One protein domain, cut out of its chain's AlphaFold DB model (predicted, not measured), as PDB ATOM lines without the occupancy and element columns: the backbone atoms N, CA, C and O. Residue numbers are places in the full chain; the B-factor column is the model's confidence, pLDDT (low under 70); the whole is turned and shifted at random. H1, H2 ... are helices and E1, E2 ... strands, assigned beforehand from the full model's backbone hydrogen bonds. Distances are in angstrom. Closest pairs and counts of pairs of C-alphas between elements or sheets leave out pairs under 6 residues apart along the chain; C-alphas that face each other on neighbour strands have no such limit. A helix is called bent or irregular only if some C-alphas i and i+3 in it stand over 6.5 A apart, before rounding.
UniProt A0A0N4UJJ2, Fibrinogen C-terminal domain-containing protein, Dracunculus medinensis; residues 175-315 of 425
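What this domain is: This is residues 175 to 315 of the 425 residues of the protein "Fibrinogen C-terminal domain-containing protein" of Dracunculus medinensis (UniProt A0A0N4UJJ2). Amid little regular structure, H2 stands on a strongly twisted antiparallel sheet, E7 E8 E9, at one end, and the hairpins E1-E2, E3-E4 and E5-E6 gather with H1 at the other. Of 141 printed residues, 55 lie in named elements, two helices and nine strands, mixed in class, ordered E1-E2-H1-E3-E4-E5-E6-H2-E7-E8-E9. It is compact, radius of gyration of the C-alphas 15.3 A, spanning 51 by 36 by 27 A.

How they stand to each other: Start at E7, residues 281 to 286, E8, 297 to 303, and E9, 311 to 315, a meander of successive antiparallel neighbours; N 283 and O 300 are 2.9 A apart. H2, residues 268 to 274, stands up from this sheet; C-alphas 268 and 302, its closest to E8, are 5.4 A apart.

Where its parts are: Find E1, residues 183 to 185, from C-alpha 183 at (19.143, 26.171, 0.315), and E9 ending at C-alpha 315, (-7.744, 33.775, 0.360). H1, residues 209 to 217, is irregular, with C-alphas 211 and 214 8.4 A apart.

The domain as a whole: The printed part has no cut. Residues 195 to 208 and 218 to 230 make long links; pLDDT is under 70 at residues 218 to 223 and 225.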
ATOM      1  N   HIS A 175      17.107  25.885  -8.940       79.67
ATOM      2  CA  HIS A 175      17.983  26.585  -9.874       79.67
ATOM      3  C   HIS A 175      19.352  25.943  -9.959       79.67
ATOM      4  O   HIS A 175      19.765  25.127  -9.134       79.67
ATOM      5  N   ILE A 176      20.042  26.322 -11.030       81.95
ATOM      6  CA  ILE A 176      21.405  25.902 -11.296       81.95
ATOM      7  C   ILE A 176      22.342  27.046 -10.917       81.95
ATOM      8  O   ILE A 176      22.170  28.166 -11.398       81.95
ATOM      9  N   GLY A 177      23.359  26.771 -10.100       82.53
ATOM     10  CA  GLY A 177      24.419  27.734  -9.805       82.53
ATOM     11  C   GLY A 177      24.849  27.765  -8.344       82.53
ATOM     12  O   GLY A 177      25.005  26.731  -7.696       82.53
ATOM     13  N   LYS A 178      25.121  28.974  -7.842       85.21
ATOM     14  CA  LYS A 178      25.420  29.179  -6.423       85.21
ATOM     15  C   LYS A 178      24.110  29.116  -5.644       85.21
ATOM     16  O   LYS A 178      23.205  29.901  -5.925       85.21
ATOM     17  N   CYS A 179      24.039  28.197  -4.687       86.30
ATOM     18  CA  CYS A 179      22.908  28.135  -3.775       86.30
ATOM     19  C   CYS A 179      22.882  29.404  -2.936       86.30
ATOM     20  O   CYS A 179      23.929  29.930  -2.540       86.30
ATOM     21  N   LEU A 180      21.681  29.914  -2.734       84.64
ATOM     22  CA  LEU A 180      21.439  31.021  -1.837       84.64
ATOM     23  C   LEU A 180      21.493  30.506  -0.393       84.64
ATOM     24  O   LEU A 180      21.492  29.301  -0.131       84.64
ATOM     25  N   GLU A 181      21.574  31.431   0.557       79.02
ATOM     26  CA  GLU A 181      21.593  31.076   1.972       79.02
ATOM     27  C   GLU A 181      20.334  30.286   2.352       79.02
ATOM     28  O   GLU A 181      19.215  30.663   1.992       79.02
ATOM     29  N   GLY A 182      20.542  29.169   3.053       78.67
ATOM     30  CA  GLY A 182      19.459  28.306   3.505       78.67
ATOM     31  C   GLY A 182      18.892  27.344   2.468       78.67
ATOM     32  O   GLY A 182      17.858  26.745   2.733       78.67
ATOM     33  N   GLU A 183      19.519  27.187   1.303       90.89
ATOM     34  CA  GLU A 183      19.143  26.171   0.315       90.89
ATOM     35  C   GLU A 183      20.015  24.924   0.416       90.89
ATOM     36  O   GLU A 183      21.206  24.988   0.730       90.89
ATOM     37  N   PHE A 184      19.423  23.779   0.083       92.46
ATOM     38  CA  PHE A 184      20.146  22.522   0.005       92.46
ATOM     39  C   PHE A 184      20.792  22.358  -1.368       92.46
ATOM     40  O   PHE A 184      20.151  22.510  -2.409       92.46
ATOM     41  N   LYS A 185      22.075  22.001  -1.361       92.84
ATOM     42  CA  LYS A 185      22.849  21.717  -2.566       92.84
ATOM     43  C   LYS A 185      22.842  20.219  -2.857       92.84
ATOM     44  O   LYS A 185      23.441  19.445  -2.112       92.84
ATOM     45  N   CYS A 186      22.254  19.824  -3.983       93.63
ATOM     46  CA  CYS A 186      22.279  18.436  -4.437       93.63
ATOM     47  C   CYS A 186      23.727  17.937  -4.624       93.63
ATOM     48  O   CYS A 186      24.615  18.698  -5.023       93.63
ATOM     49  N   LEU A 187      23.970  16.635  -4.429       90.52
ATOM     50  CA  LEU A 187      25.294  16.016  -4.621       90.52
ATOM     51  C   LEU A 187      25.800  16.111  -6.075       90.52
ATOM     52  O   LEU A 187      27.006  16.054  -6.304       90.52
ATOM     53  N   SER A 188      24.914  16.345  -7.050       86.36
ATOM     54  CA  SER A 188      25.269  16.699  -8.435       86.36
ATOM     55  C   SER A 188      26.102  17.988  -8.543       86.36
ATOM     56  O   SER A 188      26.751  18.223  -9.561       86.36
ATOM     57  N   GLY A 189      26.111  18.818  -7.497       80.19
ATOM     58  CA  GLY A 189      27.038  19.931  -7.318       80.19
ATOM     59  C   GLY A 189      26.592  21.261  -7.924       80.19
ATOM     60  O   GLY A 189      27.179  22.289  -7.584       80.19
ATOM     61  N   ASN A 190      25.558  21.264  -8.764       84.59
ATOM     62  CA  ASN A 190      25.101  22.462  -9.475       84.59
ATOM     63  C   ASN A 190      23.627  22.788  -9.247       84.59
ATOM     64  O   ASN A 190      23.200  23.849  -9.680       84.59
ATOM     65  N   GLU A 191      22.863  21.901  -8.619       91.99
ATOM     66  CA  GLU A 191      21.430  22.072  -8.395       91.99
ATOM     67  C   GLU A 191      21.174  22.439  -6.936       91.99
ATOM     68  O   GLU A 191      21.710  21.796  -6.030       91.99
ATOM     69  N   CYS A 192      20.363  23.469  -6.732       92.88
ATOM     70  CA  CYS A 192      19.958  23.956  -5.422       92.88
ATOM     71  C   CYS A 192      18.442  23.837  -5.310       92.88
ATOM     72  O   CYS A 192      17.736  24.151  -6.272       92.88
ATOM     73  N   ILE A 193      17.961  23.370  -4.162       91.88
ATOM     74  CA  ILE A 193      16.534  23.252  -3.857       91.88
ATOM     75  C   ILE A 193      16.238  23.903  -2.506       91.88
ATOM     76  O   ILE A 193      17.116  24.022  -1.643       91.88
ATOM     77  N   GLN A 194      14.988  24.314  -2.304       90.22
ATOM     78  CA  GLN A 194      14.552  24.844  -1.017       90.22
ATOM     79  C   GLN A 194      14.660  23.790   0.094       90.22
ATOM     80  O   GLN A 194      14.407  22.605  -0.110       90.22
ATOM     81  N   ILE A 195      14.994  24.241   1.301       90.66
ATOM     82  CA  ILE A 195      15.267  23.372   2.453       90.66
ATOM     83  C   ILE A 195      14.090  22.496   2.889       90.66
ATOM     84  O   ILE A 195      14.291  21.403   3.410       90.66
ATOM     85  N   ALA A 196      12.863  22.967   2.666       91.27
ATOM     86  CA  ALA A 196      11.651  22.230   3.007       91.27
ATOM     87  C   ALA A 196      11.402  21.023   2.085       91.27
ATOM     88  O   ALA A 196      10.588  20.176   2.435       91.27
ATOM     89  N   LEU A 197      12.108  20.944   0.949       91.78
ATOM     90  CA  LEU A 197      12.016  19.865  -0.044       91.78
ATOM     91  C   LEU A 197      13.017  18.727   0.217       91.78
ATOM     92  O   LEU A 197      13.169  17.830  -0.602       91.78
ATOM     93  N   VAL A 198      13.768  18.798   1.321       93.45
ATOM     94  CA  VAL A 198      14.725  17.762   1.717       93.45
ATOM     95  C   VAL A 198      14.031  16.762   2.637       93.45
ATOM     96  O   VAL A 198      13.511  17.150   3.687       93.45
ATOM     97  N   LEU A 199      14.098  15.473   2.288       93.16
ATOM     98  CA  LEU A 199      13.454  14.369   3.012       93.16
ATOM     99  C   LEU A 199      11.926  14.533   3.092       93.16
ATOM    100  O   LEU A 199      11.311  14.231   4.129       93.16
ATOM    101  N   ASP A 200      11.330  15.027   2.005       89.69
ATOM    102  CA  ASP A 200       9.889  15.246   1.857       89.69
ATOM    103  C   ASP A 200       9.173  14.096   1.120       89.69
ATOM    104  O   ASP A 200       7.941  14.052   1.068       89.69
ATOM    105  N   GLY A 201       9.936  13.114   0.634       89.72
ATOM    106  CA  GLY A 201       9.453  11.929  -0.068       89.72
ATOM    107  C   GLY A 201       9.401  12.066  -1.591       89.72
ATOM    108  O   GLY A 201       8.996  11.106  -2.258       89.72
ATOM    109  N   ILE A 202       9.796  13.210  -2.159       90.14
ATOM    110  CA  ILE A 202       9.762  13.490  -3.599       90.14
ATOM    111  C   ILE A 202      11.173  13.837  -4.092       90.14
ATOM    112  O   ILE A 202      11.905  14.602  -3.484       90.14
ATOM    113  N   TYR A 203      11.561  13.286  -5.247       93.18
ATOM    114  CA  TYR A 203      12.856  13.597  -5.856       93.18
ATOM    115  C   TYR A 203      12.821  14.944  -6.595       93.18
ATOM    116  O   TYR A 203      12.316  15.034  -7.717       93.18
ATOM    117  N   HIS A 204      13.429  15.961  -6.002       92.30
ATOM    118  CA  HIS A 204      13.681  17.290  -6.557       92.30
ATOM    119  C   HIS A 204      15.104  17.420  -7.123       92.30
ATOM    120  O   HIS A 204      15.331  18.047  -8.171       92.30
ATOM    121  N   CYS A 205      16.082  16.780  -6.480       93.13
ATOM    122  CA  CYS A 205      17.427  16.664  -7.031       93.13
ATOM    123  C   CYS A 205      17.451  15.681  -8.213       93.13
ATOM    124  O   CYS A 205      16.937  14.566  -8.122       93.13
ATOM    125  N   SER A 206      18.140  16.026  -9.310       92.44
ATOM    126  CA  SER A 206      18.278  15.123 -10.474       92.44
ATOM    127  C   SER A 206      18.995  13.824 -10.116       92.44
ATOM    128  O   SER A 206      18.792  12.780 -10.734       92.44
ATOM    129  N   ASP A 207      19.852  13.886  -9.102       92.22
ATOM    130  CA  ASP A 207      20.556  12.733  -8.586       92.22
ATOM    131  C   ASP A 207      19.822  12.060  -7.413       92.22
ATOM    132  O   ASP A 207      20.249  10.981  -7.009       92.22
ATOM    133  N   LYS A 208      18.705  12.616  -6.919       94.36
ATOM    134  CA  LYS A 208      17.907  12.133  -5.773       94.36
ATOM    135  C   LYS A 208      18.548  12.320  -4.392       94.36
ATOM    136  O   LYS A 208      18.125  11.686  -3.430       94.36
ATOM    137  N   SER A 209      19.611  13.123  -4.305       94.15
ATOM    138  CA  SER A 209      20.374  13.323  -3.062       94.15
ATOM    139  C   SER A 209      19.624  14.057  -1.955       94.15
ATOM    140  O   SER A 209      20.057  13.993  -0.819       94.15
ATOM    141  N   ASP A 210      18.524  14.716  -2.257       94.48
ATOM    142  CA  ASP A 210      17.565  15.245  -1.291       94.48
ATOM    143  C   ASP A 210      16.886  14.152  -0.459       94.48
ATOM    144  O   ASP A 210      16.713  14.310   0.746       94.48
ATOM    145  N   GLU A 211      16.594  13.011  -1.078       94.88
ATOM    146  CA  GLU A 211      15.889  11.903  -0.426       94.88
ATOM    147  C   GLU A 211      16.820  10.766   0.008       94.88
ATOM    148  O   GLU A 211      16.557  10.070   0.986       94.88
ATOM    149  N   ASN A 212      17.928  10.551  -0.712       93.34
ATOM    150  CA  ASN A 212      18.826   9.414  -0.486       93.34
ATOM    151  C   ASN A 212      20.275   9.803  -0.175       93.34
ATOM    152  O   ASN A 212      21.186   8.991  -0.365       93.34
ATOM    153  N   TYR A 213      20.506  11.018   0.334       92.46
ATOM    154  CA  TYR A 213      21.842  11.511   0.686       92.46
ATOM    155  C   TYR A 213      22.670  10.484   1.473       92.46
ATOM    156  O   TYR A 213      23.771  10.098   1.075       92.46
ATOM    157  N   CYS A 214      22.101   9.987   2.573       87.82
ATOM    158  CA  CYS A 214      22.768   9.070   3.491       87.82
ATOM    159  C   CYS A 214      23.066   7.697   2.852       87.82
ATOM    160  O   CYS A 214      24.065   7.056   3.183       87.82
ATOM    161  N   GLU A 215      22.233   7.237   1.911       86.55
ATOM    162  CA  GLU A 215      22.452   5.983   1.169       86.55
ATOM    163  C   GLU A 215      23.577   6.114   0.137       86.55
ATOM    164  O   GLU A 215      24.273   5.150  -0.185       86.55
ATOM    165  N   LYS A 216      23.773   7.319  -0.398       82.51
ATOM    166  CA  LYS A 216      24.835   7.591  -1.365       82.51
ATOM    167  C   LYS A 216      26.204   7.731  -0.720       82.51
ATOM    168  O   LYS A 216      27.179   7.264  -1.303       82.51
ATOM    169  N   LEU A 217      26.272   8.339   0.464       71.64
ATOM    170  CA  LEU A 217      27.516   8.441   1.232       71.64
ATOM    171  C   LEU A 217      27.995   7.080   1.759       71.64
ATOM    172  O   LEU A 217      29.190   6.811   1.821       71.64
ATOM    173  N   SER A 218      27.078   6.147   2.022       58.52
ATOM    174  CA  SER A 218      27.394   4.814   2.562       58.52
ATOM    175  C   SER A 218      28.091   3.843   1.587       58.52
ATOM    176  O   SER A 218      28.219   2.656   1.882       58.52
ATOM    177  N   LYS A 219      28.619   4.331   0.452       51.53
ATOM    178  CA  LYS A 219      29.576   3.604  -0.408       51.53
ATOM    179  C   LYS A 219      31.052   3.986  -0.172       51.53
ATOM    180  O   LYS A 219      31.900   3.569  -0.959       51.53
ATOM    181  N   GLY A 220      31.362   4.713   0.908       40.01
ATOM    182  CA  GLY A 220      32.716   4.969   1.421       40.01
ATOM    183  C   GLY A 220      32.800   4.726   2.935       40.01
ATOM    184  O   GLY A 220      31.953   5.173   3.699       40.01
ATOM    185  N   GLU A 221      33.797   3.964   3.371       38.64
ATOM    186  CA  GLU A 221      33.899   3.278   4.671       38.64
ATOM    187  C   GLU A 221      34.358   4.178   5.852       38.64
ATOM    188  O   GLU A 221      35.117   3.725   6.704       38.64
ATOM    189  N   GLU A 222      33.903   5.442   5.930       53.45
ATOM    190  CA  GLU A 222      34.310   6.415   6.981       53.45
ATOM    191  C   GLU A 222      33.187   7.328   7.549       53.45
ATOM    192  O   GLU A 222      33.412   8.049   8.520       53.45
ATOM    193  N   ASP A 223      31.959   7.309   7.021       61.88
ATOM    194  CA  ASP A 223      31.195   8.571   6.943       61.88
ATOM    195  C   ASP A 223      30.245   8.961   8.094       61.88
ATOM    196  O   ASP A 223      29.730  10.070   8.077       61.88
ATOM    197  N   CYS A 224      30.037   8.130   9.122       71.87
ATOM    198  CA  CYS A 224      29.611   8.586  10.459       71.87
ATOM    199  C   CYS A 224      30.088   7.573  11.513       71.87
ATOM    200  O   CYS A 224      29.633   6.426  11.502       71.87
ATOM    201  N   PRO A 225      30.962   7.955  12.460       67.15
ATOM    202  CA  PRO A 225      31.718   6.996  13.271       67.15
ATOM    203  C   PRO A 225      30.884   6.246  14.320       67.15
ATOM    204  O   PRO A 225      31.365   5.284  14.917       67.15
ATOM    205  N   ASN A 226      29.646   6.673  14.593       70.00
ATOM    206  CA  ASN A 226      28.862   6.158  15.708       70.00
ATOM    207  C   ASN A 226      27.382   5.959  15.343       70.00
ATOM    208  O   ASN A 226      26.731   6.867  14.832       70.00
ATOM    209  N   ARG A 227      26.811   4.800  15.711       71.05
ATOM    210  CA  ARG A 227      25.359   4.538  15.614       71.05
ATOM    211  C   ARG A 227      24.520   5.519  16.435       71.05
ATOM    212  O   ARG A 227      23.345   5.690  16.132       71.05
ATOM    213  N   SER A 228      25.097   6.154  17.457       75.49
ATOM    214  CA  SER A 228      24.417   7.201  18.228       75.49
ATOM    215  C   SER A 228      24.339   8.546  17.499       75.49
ATOM    216  O   SER A 228      23.621   9.430  17.952       75.49
ATOM    217  N   GLN A 229      25.072   8.717  16.396       80.91
ATOM    218  CA  GLN A 229      25.075   9.915  15.557       80.91
ATOM    219  C   GLN A 229      24.825   9.522  14.095       80.91
ATOM    220  O   GLN A 229      25.715   9.641  13.250       80.91
ATOM    221  N   PRO A 230      23.622   9.002  13.789       87.78
ATOM    222  CA  PRO A 230      23.276   8.624  12.427       87.78
ATOM    223  C   PRO A 230      23.234   9.856  11.517       87.78
ATOM    224  O   PRO A 230      22.974  10.973  11.972       87.78
ATOM    225  N   CYS A 231      23.423   9.631  10.218       91.17
ATOM    226  CA  CYS A 231      23.237  10.657   9.197       91.17
ATOM    227  C   CYS A 231      21.866  11.339   9.368       91.17
ATOM    228  O   CYS A 231      20.819  10.679   9.474       91.17
ATOM    229  N   SER A 232      21.909  12.662   9.499       92.84
ATOM    230  CA  SER A 232      20.767  13.515   9.817       92.84
ATOM    231  C   SER A 232      20.877  14.816   9.038       92.84
ATOM    232  O   SER A 232      21.972  15.346   8.899       92.84
ATOM    233  N   PHE A 233      19.764  15.329   8.537       93.63
ATOM    234  CA  PHE A 233      19.710  16.637   7.903       93.63
ATOM    235  C   PHE A 233      19.534  17.721   8.965       93.63
ATOM    236  O   PHE A 233      18.557  17.665   9.709       93.63
ATOM    237  N   ASP A 234      20.445  18.691   9.044       91.53
ATOM    238  CA  ASP A 234      20.341  19.837   9.950       91.53
ATOM    239  C   ASP A 234      19.834  21.078   9.192       91.53
ATOM    240  O   ASP A 234      20.584  21.672   8.404       91.53
ATOM    241  N   PRO A 235      18.575  21.503   9.434       89.62
ATOM    242  CA  PRO A 235      18.004  22.675   8.786       89.62
ATOM    243  C   PRO A 235      18.755  23.984   9.048       89.62
ATOM    244  O   PRO A 235      18.682  24.899   8.237       89.62
ATOM    245  N   ASN A 236      19.482  24.105  10.161       82.27
ATOM    246  CA  ASN A 236      20.136  25.366  10.523       82.27
ATOM    247  C   ASN A 236      21.352  25.672   9.643       82.27
ATOM    248  O   ASN A 236      21.760  26.824   9.530       82.27
ATOM    249  N   ILE A 237      21.938  24.640   9.036       86.61
ATOM    250  CA  ILE A 237      23.098  24.748   8.142       86.61
ATOM    251  C   ILE A 237      22.806  24.202   6.739       86.61
ATOM    252  O   ILE A 237      23.725  24.088   5.930       86.61
ATOM    253  N   ALA A 238      21.547  23.840   6.463       89.07
ATOM    254  CA  ALA A 238      21.075  23.270   5.200       89.07
ATOM    255  C   ALA A 238      21.948  22.109   4.671       89.07
ATOM    256  O   ALA A 238      22.208  22.001   3.472       89.07
ATOM    257  N   SER A 239      22.419  21.232   5.565       91.09
ATOM    258  CA  SER A 239      23.353  20.153   5.228       91.09
ATOM    259  C   SER A 239      23.095  18.897   6.050       91.09
ATOM    260  O   SER A 239      22.575  18.952   7.162       91.09
ATOM    261  N   PHE A 240      23.508  17.751   5.518       92.10
ATOM    262  CA  PHE A 240      23.551  16.508   6.278       92.10
ATOM    263  C   PHE A 240      24.812  16.443   7.148       92.10
ATOM    264  O   PHE A 240      25.894  16.860   6.728       92.10
ATOM    265  N   THR A 241      24.662  15.905   8.354       90.49
ATOM    266  CA  THR A 241      25.699  15.750   9.380       90.49
ATOM    267  C   THR A 241      25.580  14.400  10.085       90.49
ATOM    268  O   THR A 241      24.566  13.702   9.993       90.49
ATOM    269  N   CYS A 242      26.618  14.027  10.835       89.57
ATOM    270  CA  CYS A 242      26.573  12.885  11.746       89.57
ATOM    271  C   CYS A 242      25.924  13.280  13.070       89.57
ATOM    272  O   CYS A 242      26.571  13.821  13.967       89.57
ATOM    273  N   GLY A 243      24.630  12.990  13.189       89.40
ATOM    274  CA  GLY A 243      23.790  13.443  14.289       89.40
ATOM    275  C   GLY A 243      23.329  14.891  14.130       89.40
ATOM    276  O   GLY A 243      23.615  15.550  13.134       89.40
ATOM    277  N   CYS A 244      22.589  15.362  15.129       89.16
ATOM    278  CA  CYS A 244      22.035  16.711  15.164       89.16
ATOM    279  C   CYS A 244      22.855  17.637  16.061       89.16
ATOM    280  O   CYS A 244      23.483  17.183  17.022       89.16
ATOM    281  N   SER A 245      22.802  18.938  15.769       86.31
ATOM    282  CA  SER A 245      23.351  19.981  16.638       86.31
ATOM    283  C   SER A 245      22.760  19.929  18.056       86.31
ATOM    284  O   SER A 245      21.672  19.396  18.289       86.31
ATOM    285  N   ALA A 246      23.483  20.484  19.033       82.79
ATOM    286  CA  ALA A 246      23.063  20.472  20.434       82.79
ATOM    287  C   ALA A 246      21.666  21.099  20.620       82.79
ATOM    288  O   ALA A 246      21.394  22.184  20.118       82.79
ATOM    289  N   GLY A 247      20.789  20.415  21.364       77.12
ATOM    290  CA  GLY A 247      19.404  20.850  21.601       77.12
ATOM    291  C   GLY A 247      18.386  20.371  20.557       77.12
ATOM    292  O   GLY A 247      17.191  20.612  20.727       77.12
ATOM    293  N   MET A 248      18.838  19.653  19.527       87.29
ATOM    294  CA  MET A 248      17.993  19.103  18.469       87.29
ATOM    295  C   MET A 248      17.934  17.572  18.559       87.29
ATOM    296  O   MET A 248      18.891  16.913  18.967       87.29
ATOM    297  N   ILE A 249      16.809  16.998  18.147       87.52
ATOM    298  CA  ILE A 249      16.573  15.558  18.055       87.52
ATOM    299  C   ILE A 249      16.307  15.165  16.606       87.52
ATOM    300  O   ILE A 249      15.672  15.898  15.849       87.52
ATOM    301  N   ARG A 250      16.784  13.986  16.212       90.90
ATOM    302  CA  ARG A 250      16.541  13.443  14.876       90.90
ATOM    303  C   ARG A 250      15.124  12.879  14.791       90.90
ATOM    304  O   ARG A 250      14.764  11.990  15.562       90.90
ATOM    305  N   SER A 251      14.347  13.347  13.825       90.35
ATOM    306  CA  SER A 251      13.031  12.814  13.486       90.35
ATOM    307  C   SER A 251      13.120  11.407  12.871       90.35
ATOM    308  O   SER A 251      14.193  10.924  12.491       90.35
ATOM    309  N   ALA A 252      11.970  10.747  12.703       87.77
ATOM    310  CA  ALA A 252      11.915   9.438  12.052       87.77
ATOM    311  C   ALA A 252      12.412   9.472  10.592       87.77
ATOM    312  O   ALA A 252      13.105   8.546  10.175       87.77
ATOM    313  N   ASN A 253      12.124  10.547   9.844       87.80
ATOM    314  CA  ASN A 253      12.607  10.736   8.470       87.80
ATOM    315  C   ASN A 253      14.046  11.276   8.388       87.80
ATOM    316  O   ASN A 253      14.595  11.339   7.300       87.80
ATOM    317  N   GLY A 254      14.694  11.587   9.518       90.82
ATOM    318  CA  GLY A 254      16.109  11.969   9.555       90.82
ATOM    319  C   GLY A 254      16.400  13.464   9.567       90.82
ATOM    320  O   GLY A 254      17.549  13.839   9.383       90.82
ATOM    321  N   ILE A 255      15.403  14.303   9.834       92.53
ATOM    322  CA  ILE A 255      15.545  15.755   9.982       92.53
ATOM    323  C   ILE A 255      15.835  16.090  11.449       92.53
ATOM    324  O   ILE A 255      15.210  15.543  12.355       92.53
ATOM    325  N   CYS A 256      16.760  17.005  11.705       92.50
ATOM    326  CA  CYS A 256      17.004  17.551  13.032       92.50
ATOM    327  C   CYS A 256      15.937  18.586  13.386       92.50
ATOM    328  O   CYS A 256      15.761  19.577  12.682       92.50
ATOM    329  N   LEU A 257      15.241  18.360  14.498       88.13
ATOM    330  CA  LEU A 257      14.147  19.194  14.987       88.13
ATOM    331  C   LEU A 257      14.403  19.626  16.436       88.13
ATOM    332  O   LEU A 257      15.015  18.866  17.189       88.13
ATOM    333  N   PRO A 258      13.906  20.792  16.881       80.35
ATOM    334  CA  PRO A 258      13.886  21.126  18.303       80.35
ATOM    335  C   PRO A 258      13.118  20.065  19.109       80.35
ATOM    336  O   PRO A 258      12.142  19.504  18.617       80.35
ATOM    337  N   ILE A 259      13.511  19.819  20.364       73.37
ATOM    338  CA  ILE A 259      12.930  18.757  21.223       73.37
ATOM    339  C   ILE A 259      11.395  18.823  21.326       73.37
ATOM    340  O   ILE A 259      10.740  17.788  21.425       73.37
ATOM    341  N   TYR A 260      10.824  20.028  21.302       73.08
ATOM    342  CA  TYR A 260       9.382  20.261  21.441       73.08
ATOM    343  C   TYR A 260       8.671  20.530  20.112       73.08
ATOM    344  O   TYR A 260       7.476  20.820  20.114       73.08
ATOM    345  N   ALA A 261       9.385  20.474  18.986       74.79
ATOM    346  CA  ALA A 261       8.773  20.699  17.688       74.79
ATOM    347  C   ALA A 261       7.935  19.477  17.278       74.79
ATOM    348  O   ALA A 261       8.382  18.336  17.448       74.79
ATOM    349  N   PRO A 262       6.737  19.685  16.706       78.26
ATOM    350  CA  PRO A 262       5.944  18.586  16.184       78.26
ATOM    351  C   PRO A 262       6.688  17.911  15.027       78.26
ATOM    352  O   PRO A 262       7.392  18.559  14.249       78.26
ATOM    353  N   GLN A 263       6.517  16.593  14.886       83.08
ATOM    354  CA  GLN A 263       7.116  15.823  13.789       83.08
ATOM    355  C   GLN A 263       6.574  16.251  12.419       83.08
ATOM    356  O   GLN A 263       7.310  16.254  11.430       83.08
ATOM    357  N   TYR A 264       5.317  16.678  12.364       87.99
ATOM    358  CA  TYR A 264       4.626  17.112  11.156       87.99
ATOM    359  C   TYR A 264       4.153  18.558  11.356       87.99
ATOM    360  O   TYR A 264       3.475  18.803  12.351       87.99
ATOM    361  N   PRO A 265       4.547  19.510  10.493       90.81
ATOM    362  CA  PRO A 265       4.163  20.908  10.647       90.81
ATOM    363  C   PRO A 265       2.683  21.080  10.297       90.81
ATOM    364  O   PRO A 265       2.249  20.622   9.239       90.81
ATOM    365  N   ALA A 266       1.914  21.721  11.176       90.40
ATOM    366  CA  ALA A 266       0.477  21.909  10.988       90.40
ATOM    367  C   ALA A 266       0.139  23.139  10.133       90.40
ATOM    368  O   ALA A 266      -0.909  23.187   9.493       90.40
ATOM    369  N   ASP A 267       1.028  24.131  10.107       92.20
ATOM    370  CA  ASP A 267       0.835  25.388   9.391       92.20
ATOM    371  C   ASP A 267       2.177  26.031   8.977       92.20
ATOM    372  O   ASP A 267       3.265  25.466   9.134       92.20
ATOM    373  N   CYS A 268       2.104  27.242   8.421       93.67
ATOM    374  CA  CYS A 268       3.281  27.996   7.995       93.67
ATOM    375  C   CYS A 268       4.153  28.493   9.158       93.67
ATOM    376  O   CYS A 268       5.345  28.727   8.963       93.67
ATOM    377  N   ALA A 269       3.591  28.651  10.358       90.55
ATOM    378  CA  ALA A 269       4.349  29.034  11.543       90.55
ATOM    379  C   ALA A 269       5.229  27.872  12.028       90.55
ATOM    380  O   ALA A 269       6.412  28.074  12.312       90.55
ATOM    381  N   ASP A 270       4.701  26.646  12.032       90.89
ATOM    382  CA  ASP A 270       5.488  25.442  12.319       90.89
ATOM    383  C   ASP A 270       6.618  25.239  11.303       90.89
ATOM    384  O   ASP A 270       7.745  24.897  11.676       90.89
ATOM    385  N   LEU A 271       6.338  25.477  10.016       92.02
ATOM    386  CA  LEU A 271       7.352  25.423   8.964       92.02
ATOM    387  C   LEU A 271       8.474  26.440   9.201       92.02
ATOM    388  O   LEU A 271       9.643  26.079   9.095       92.02
ATOM    389  N   GLN A 272       8.144  27.681   9.564       89.83
ATOM    390  CA  GLN A 272       9.148  28.721   9.800       89.83
ATOM    391  C   GLN A 272       9.986  28.473  11.062       89.83
ATOM    392  O   GLN A 272      11.189  28.720  11.049       89.83
ATOM    393  N   HIS A 273       9.398  27.917  12.126       85.02
ATOM    394  CA  HIS A 273      10.163  27.466  13.295       85.02
ATOM    395  C   HIS A 273      11.099  26.296  12.982       85.02
ATOM    396  O   HIS A 273      12.170  26.172  13.573       85.02
ATOM    397  N   ARG A 274      10.684  25.404  12.079       86.64
ATOM    398  CA  ARG A 274      11.497  24.257  11.669       86.64
ATOM    399  C   ARG A 274      12.649  24.665  10.756       86.64
ATOM    400  O   ARG A 274      13.751  24.137  10.885       86.64
ATOM    401  N   TYR A 275      12.375  25.566   9.823       88.29
ATOM    402  CA  TYR A 275      13.274  25.956   8.750       88.29
ATOM    403  C   TYR A 275      13.499  27.471   8.817       88.29
ATOM    404  O   TYR A 275      12.788  28.239   8.176       88.29
ATOM    405  N   HIS A 276      14.500  27.919   9.578       79.04
ATOM    406  CA  HIS A 276      14.741  29.348   9.835       79.04
ATOM    407  C   HIS A 276      14.894  30.206   8.563       79.04
ATOM    408  O   HIS A 276      14.524  31.377   8.556       79.04
ATOM    409  N   THR A 277      15.419  29.624   7.484       81.36
ATOM    410  CA  THR A 277      15.668  30.281   6.190       81.36
ATOM    411  C   THR A 277      14.581  30.009   5.148       81.36
ATOM    412  O   THR A 277      14.791  30.250   3.958       81.36
ATOM    413  N   ILE A 278      13.430  29.463   5.554       87.93
ATOM    414  CA  ILE A 278      12.346  29.147   4.623       87.93
ATOM    415  C   ILE A 278      11.793  30.410   3.963       87.93
ATOM    416  O   ILE A 278      11.570  31.435   4.610       87.93
ATOM    417  N   ARG A 279      11.568  30.331   2.651       86.61
ATOM    418  CA  ARG A 279      11.015  31.433   1.859       86.61
ATOM    419  C   ARG A 279       9.507  31.336   1.744       86.61
ATOM    420  O   ARG A 279       8.914  30.291   1.998       86.61
ATOM    421  N   SER A 280       8.881  32.426   1.328       88.63
ATOM    422  CA  SER A 280       7.484  32.393   0.916       88.63
ATOM    423  C   SER A 280       7.297  31.410  -0.246       88.63
ATOM    424  O   SER A 280       8.099  31.392  -1.177       88.63
ATOM    425  N   GLY A 281       6.280  30.556  -0.177       86.27
ATOM    426  CA  GLY A 281       6.212  29.356  -1.018       86.27
ATOM    427  C   GLY A 281       4.922  28.566  -0.841       86.27
ATOM    428  O   GLY A 281       4.164  28.817   0.096       86.27
ATOM    429  N   LEU A 282       4.674  27.601  -1.728       85.51
ATOM    430  CA  LEU A 282       3.690  26.544  -1.491       85.51
ATOM    431  C   LEU A 282       4.363  25.399  -0.745       85.51
ATOM    432  O   LEU A 282       5.410  24.915  -1.170       85.51
ATOM    433  N   TYR A 283       3.738  24.945   0.333       88.82
ATOM    434  CA  TYR A 283       4.271  23.876   1.163       88.82
ATOM    435  C   TYR A 283       3.189  22.889   1.567       88.82
ATOM    436  O   TYR A 283       2.006  23.222   1.643       88.82
ATOM    437  N   THR A 284       3.624  21.672   1.870       88.33
ATOM    438  CA  THR A 284       2.778  20.630   2.438       88.33
ATOM    439  C   THR A 284       2.783  20.738   3.958       88.33
ATOM    440  O   THR A 284       3.839  20.707   4.592       88.33
ATOM    441  N   VAL A 285       1.592  20.827   4.538       91.13
ATOM    442  CA  VAL A 285       1.351  20.772   5.985       91.13
ATOM    443  C   VAL A 285       0.429  19.600   6.307       91.13
ATOM    444  O   VAL A 285      -0.079  18.930   5.403       91.13
ATOM    445  N   TYR A 286       0.252  19.308   7.591       90.06
ATOM    446  CA  TYR A 286      -0.411  18.095   8.052       90.06
ATOM    447  C   TYR A 286      -1.531  18.409   9.037       90.06
ATOM    448  O   TYR A 286      -1.352  19.190   9.970       90.06
ATOM    449  N   ASP A 287      -2.669  17.743   8.875       87.15
ATOM    450  CA  ASP A 287      -3.765  17.838   9.832       87.15
ATOM    451  C   ASP A 287      -3.399  17.087  11.123       87.15
ATOM    452  O   ASP A 287      -3.281  15.858  11.157       87.15
ATOM    453  N   TRP A 288      -3.229  17.839  12.208       81.15
ATOM    454  CA  TRP A 288      -2.904  17.303  13.528       81.15
ATOM    455  C   TRP A 288      -4.098  16.624  14.214       81.15
ATOM    456  O   TRP A 288      -3.901  15.844  15.148       81.15
ATOM    457  N   LYS A 289      -5.331  16.898  13.766       79.62
ATOM    458  CA  LYS A 289      -6.556  16.260  14.274       79.62
ATOM    459  C   LYS A 289      -6.721  14.852  13.702       79.62
ATOM    460  O   LYS A 289      -7.435  14.028  14.280       79.62
ATOM    461  N   CYS A 290      -6.048  14.557  12.592       83.06
ATOM    462  CA  CYS A 290      -6.053  13.242  11.981       83.06
ATOM    463  C   CYS A 290      -5.319  12.209  12.867       83.06
ATOM    464  O   CYS A 290      -4.193  12.450  13.305       83.06
ATOM    465  N   PRO A 291      -5.887  11.002  13.087       85.35
ATOM    466  CA  PRO A 291      -5.249   9.952  13.894       85.35
ATOM    467  C   PRO A 291      -3.869   9.509  13.389       85.35
ATOM    468  O   PRO A 291      -3.077   8.946  14.142       85.35
ATOM    469  N   GLN A 292      -3.604   9.706  12.095       85.94
ATOM    470  CA  GLN A 292      -2.326   9.430  11.446       85.94
ATOM    471  C   GLN A 292      -1.936  10.651  10.606       85.94
ATOM    472  O   GLN A 292      -2.185  10.647   9.399       85.94
ATOM    473  N   PRO A 293      -1.339  11.693  11.221       82.81
ATOM    474  CA  PRO A 293      -1.080  12.966  10.548       82.81
ATOM    475  C   PRO A 293      -0.316  12.797   9.235       82.81
ATOM    476  O   PRO A 293      -0.668  13.398   8.234       82.81
ATOM    477  N   ASN A 294       0.639  11.866   9.177       83.72
ATOM    478  CA  ASN A 294       1.428  11.559   7.980       83.72
ATOM    479  C   ASN A 294       0.622  11.104   6.748       83.72
ATOM    480  O   ASN A 294       1.180  11.042   5.655       83.72
ATOM    481  N   LYS A 295      -0.652  10.741   6.918       86.35
ATOM    482  CA  LYS A 295      -1.574  10.377   5.831       86.35
ATOM    483  C   LYS A 295      -2.580  11.474   5.491       86.35
ATOM    484  O   LYS A 295      -3.328  11.317   4.532       86.35
ATOM    485  N   CYS A 296      -2.610  12.541   6.276       87.91
ATOM    486  CA  CYS A 296      -3.551  13.641   6.173       87.91
ATOM    487  C   CYS A 296      -2.751  14.921   5.940       87.91
ATOM    488  O   CYS A 296      -2.436  15.647   6.879       87.91
ATOM    489  N   ASN A 297      -2.363  15.148   4.687       88.27
ATOM    490  CA  ASN A 297      -1.612  16.329   4.288       88.27
ATOM    491  C   ASN A 297      -2.386  17.160   3.264       88.27
ATOM    492  O   ASN A 297      -3.254  16.646   2.556       88.27
ATOM    493  N   PHE A 298      -2.081  18.450   3.228       86.28
ATOM    494  CA  PHE A 298      -2.666  19.402   2.293       86.28
ATOM    495  C   PHE A 298      -1.674  20.530   1.993       86.28
ATOM    496  O   PHE A 298      -0.732  20.776   2.750       86.28
ATOM    497  N   SER A 299      -1.868  21.204   0.860       86.07
ATOM    498  CA  SER A 299      -0.973  22.264   0.396       86.07
ATOM    499  C   SER A 299      -1.462  23.644   0.831       86.07
ATOM    500  O   SER A 299      -2.626  23.998   0.644       86.07
ATOM    501  N   VAL A 300      -0.550  24.455   1.365       89.15
ATOM    502  CA  VAL A 300      -0.801  25.831   1.808       89.15
ATOM    503  C   VAL A 300       0.208  26.790   1.200       89.15
ATOM    504  O   VAL A 300       1.361  26.432   0.975       89.15
ATOM    505  N   ILE A 301      -0.214  28.031   0.959       89.02
ATOM    506  CA  ILE A 301       0.702  29.109   0.584       89.02
ATOM    507  C   ILE A 301       1.164  29.803   1.859       89.02
ATOM    508  O   ILE A 301       0.342  30.300   2.634       89.02
ATOM    509  N   CYS A 302       2.475  29.844   2.054       91.67
ATOM    510  CA  CYS A 302       3.114  30.503   3.173       91.67
ATOM    511  C   CYS A 302       3.718  31.836   2.763       91.67
ATOM    512  O   CYS A 302       4.516  31.898   1.830       91.67
ATOM    513  N   ASP A 303       3.393  32.877   3.521       89.56
ATOM    514  CA  ASP A 303       4.132  34.129   3.527       89.56
ATOM    515  C   ASP A 303       5.059  34.158   4.747       89.56
ATOM    516  O   ASP A 303       4.615  34.185   5.902       89.56
ATOM    517  N   MET A 304       6.360  34.120   4.470       88.36
ATOM    518  CA  MET A 304       7.432  34.048   5.467       88.36
ATOM    519  C   MET A 304       8.089  35.411   5.717       88.36
ATOM    520  O   MET A 304       9.108  35.518   6.404       88.36
ATOM    521  N   GLU A 305       7.509  36.486   5.185       80.22
ATOM    522  CA  GLU A 305       8.107  37.814   5.245       80.22
ATOM    523  C   GLU A 305       7.263  38.820   6.008       80.22
ATOM    524  O   GLU A 305       7.782  39.570   6.842       80.22
ATOM    525  N   ILE A 306       5.964  38.822   5.757       75.15
ATOM    526  CA  ILE A 306       5.066  39.873   6.211       75.15
ATOM    527  C   ILE A 306       4.877  39.813   7.708       75.15
ATOM    528  O   ILE A 306       4.504  38.787   8.268       75.15
ATOM    529  N   TYR A 307       5.120  40.934   8.389       74.90
ATOM    530  CA  TYR A 307       5.032  41.019   9.851       74.90
ATOM    531  C   TYR A 307       5.759  39.851  10.555       74.90
ATOM    532  O   TYR A 307       5.227  39.248  11.495       74.90
ATOM    533  N   GLY A 308       6.947  39.509  10.043       74.58
ATOM    534  CA  GLY A 308       7.800  38.423  10.531       74.58
ATOM    535  C   GLY A 308       7.558  37.057   9.877       74.58
ATOM    536  O   GLY A 308       8.384  36.165  10.036       74.58
ATOM    537  N   GLY A 309       6.486  36.897   9.100       86.07
ATOM    538  CA  GLY A 309       6.172  35.652   8.405       86.07
ATOM    539  C   GLY A 309       5.315  34.678   9.212       86.07
ATOM    540  O   GLY A 309       4.626  35.061  10.167       86.07
ATOM    541  N   GLY A 310       5.335  33.416   8.789       89.13
ATOM    542  CA  GLY A 310       4.594  32.323   9.415       89.13
ATOM    543  C   GLY A 310       3.106  32.394   9.098       89.13
ATOM    544  O   GLY A 310       2.287  31.857   9.837       89.13
ATOM    545  N   TRP A 311       2.739  33.108   8.036       92.41
ATOM    546  CA  TRP A 311       1.355  33.292   7.632       92.41
ATOM    547  C   TRP A 311       0.946  32.249   6.611       92.41
ATOM    548  O   TRP A 311       1.567  32.131   5.562       92.41
ATOM    549  N   THR A 312      -0.162  31.571   6.867       92.56
ATOM    550  CA  THR A 312      -0.881  30.794   5.863       92.56
ATOM    551  C   THR A 312      -1.882  31.693   5.143       92.56
ATOM    552  O   THR A 312      -2.770  32.271   5.775       92.56
ATOM    553  N   ILE A 313      -1.760  31.823   3.823       90.45
ATOM    554  CA  ILE A 313      -2.722  32.561   2.996       90.45
ATOM    555  C   ILE A 313      -3.949  31.678   2.757       90.45
ATOM    556  O   ILE A 313      -3.843  30.605   2.171       90.45
ATOM    557  N   VAL A 314      -5.126  32.142   3.187       90.68
ATOM    558  CA  VAL A 314      -6.398  31.403   3.034       90.68
ATOM    559  C   VAL A 314      -7.235  31.892   1.855       90.68
ATOM    560  O   VAL A 314      -8.116  31.192   1.356       90.68
ATOM    561  N   MET A 315      -6.992  33.126   1.422       90.45
ATOM    562  CA  MET A 315      -7.744  33.775   0.360       90.45
ATOM    563  C   MET A 315      -6.907  34.877  -0.264       90.45
ATOM    564  O   MET A 315      -6.262  35.645   0.456       90.45
TER     565      MET A 315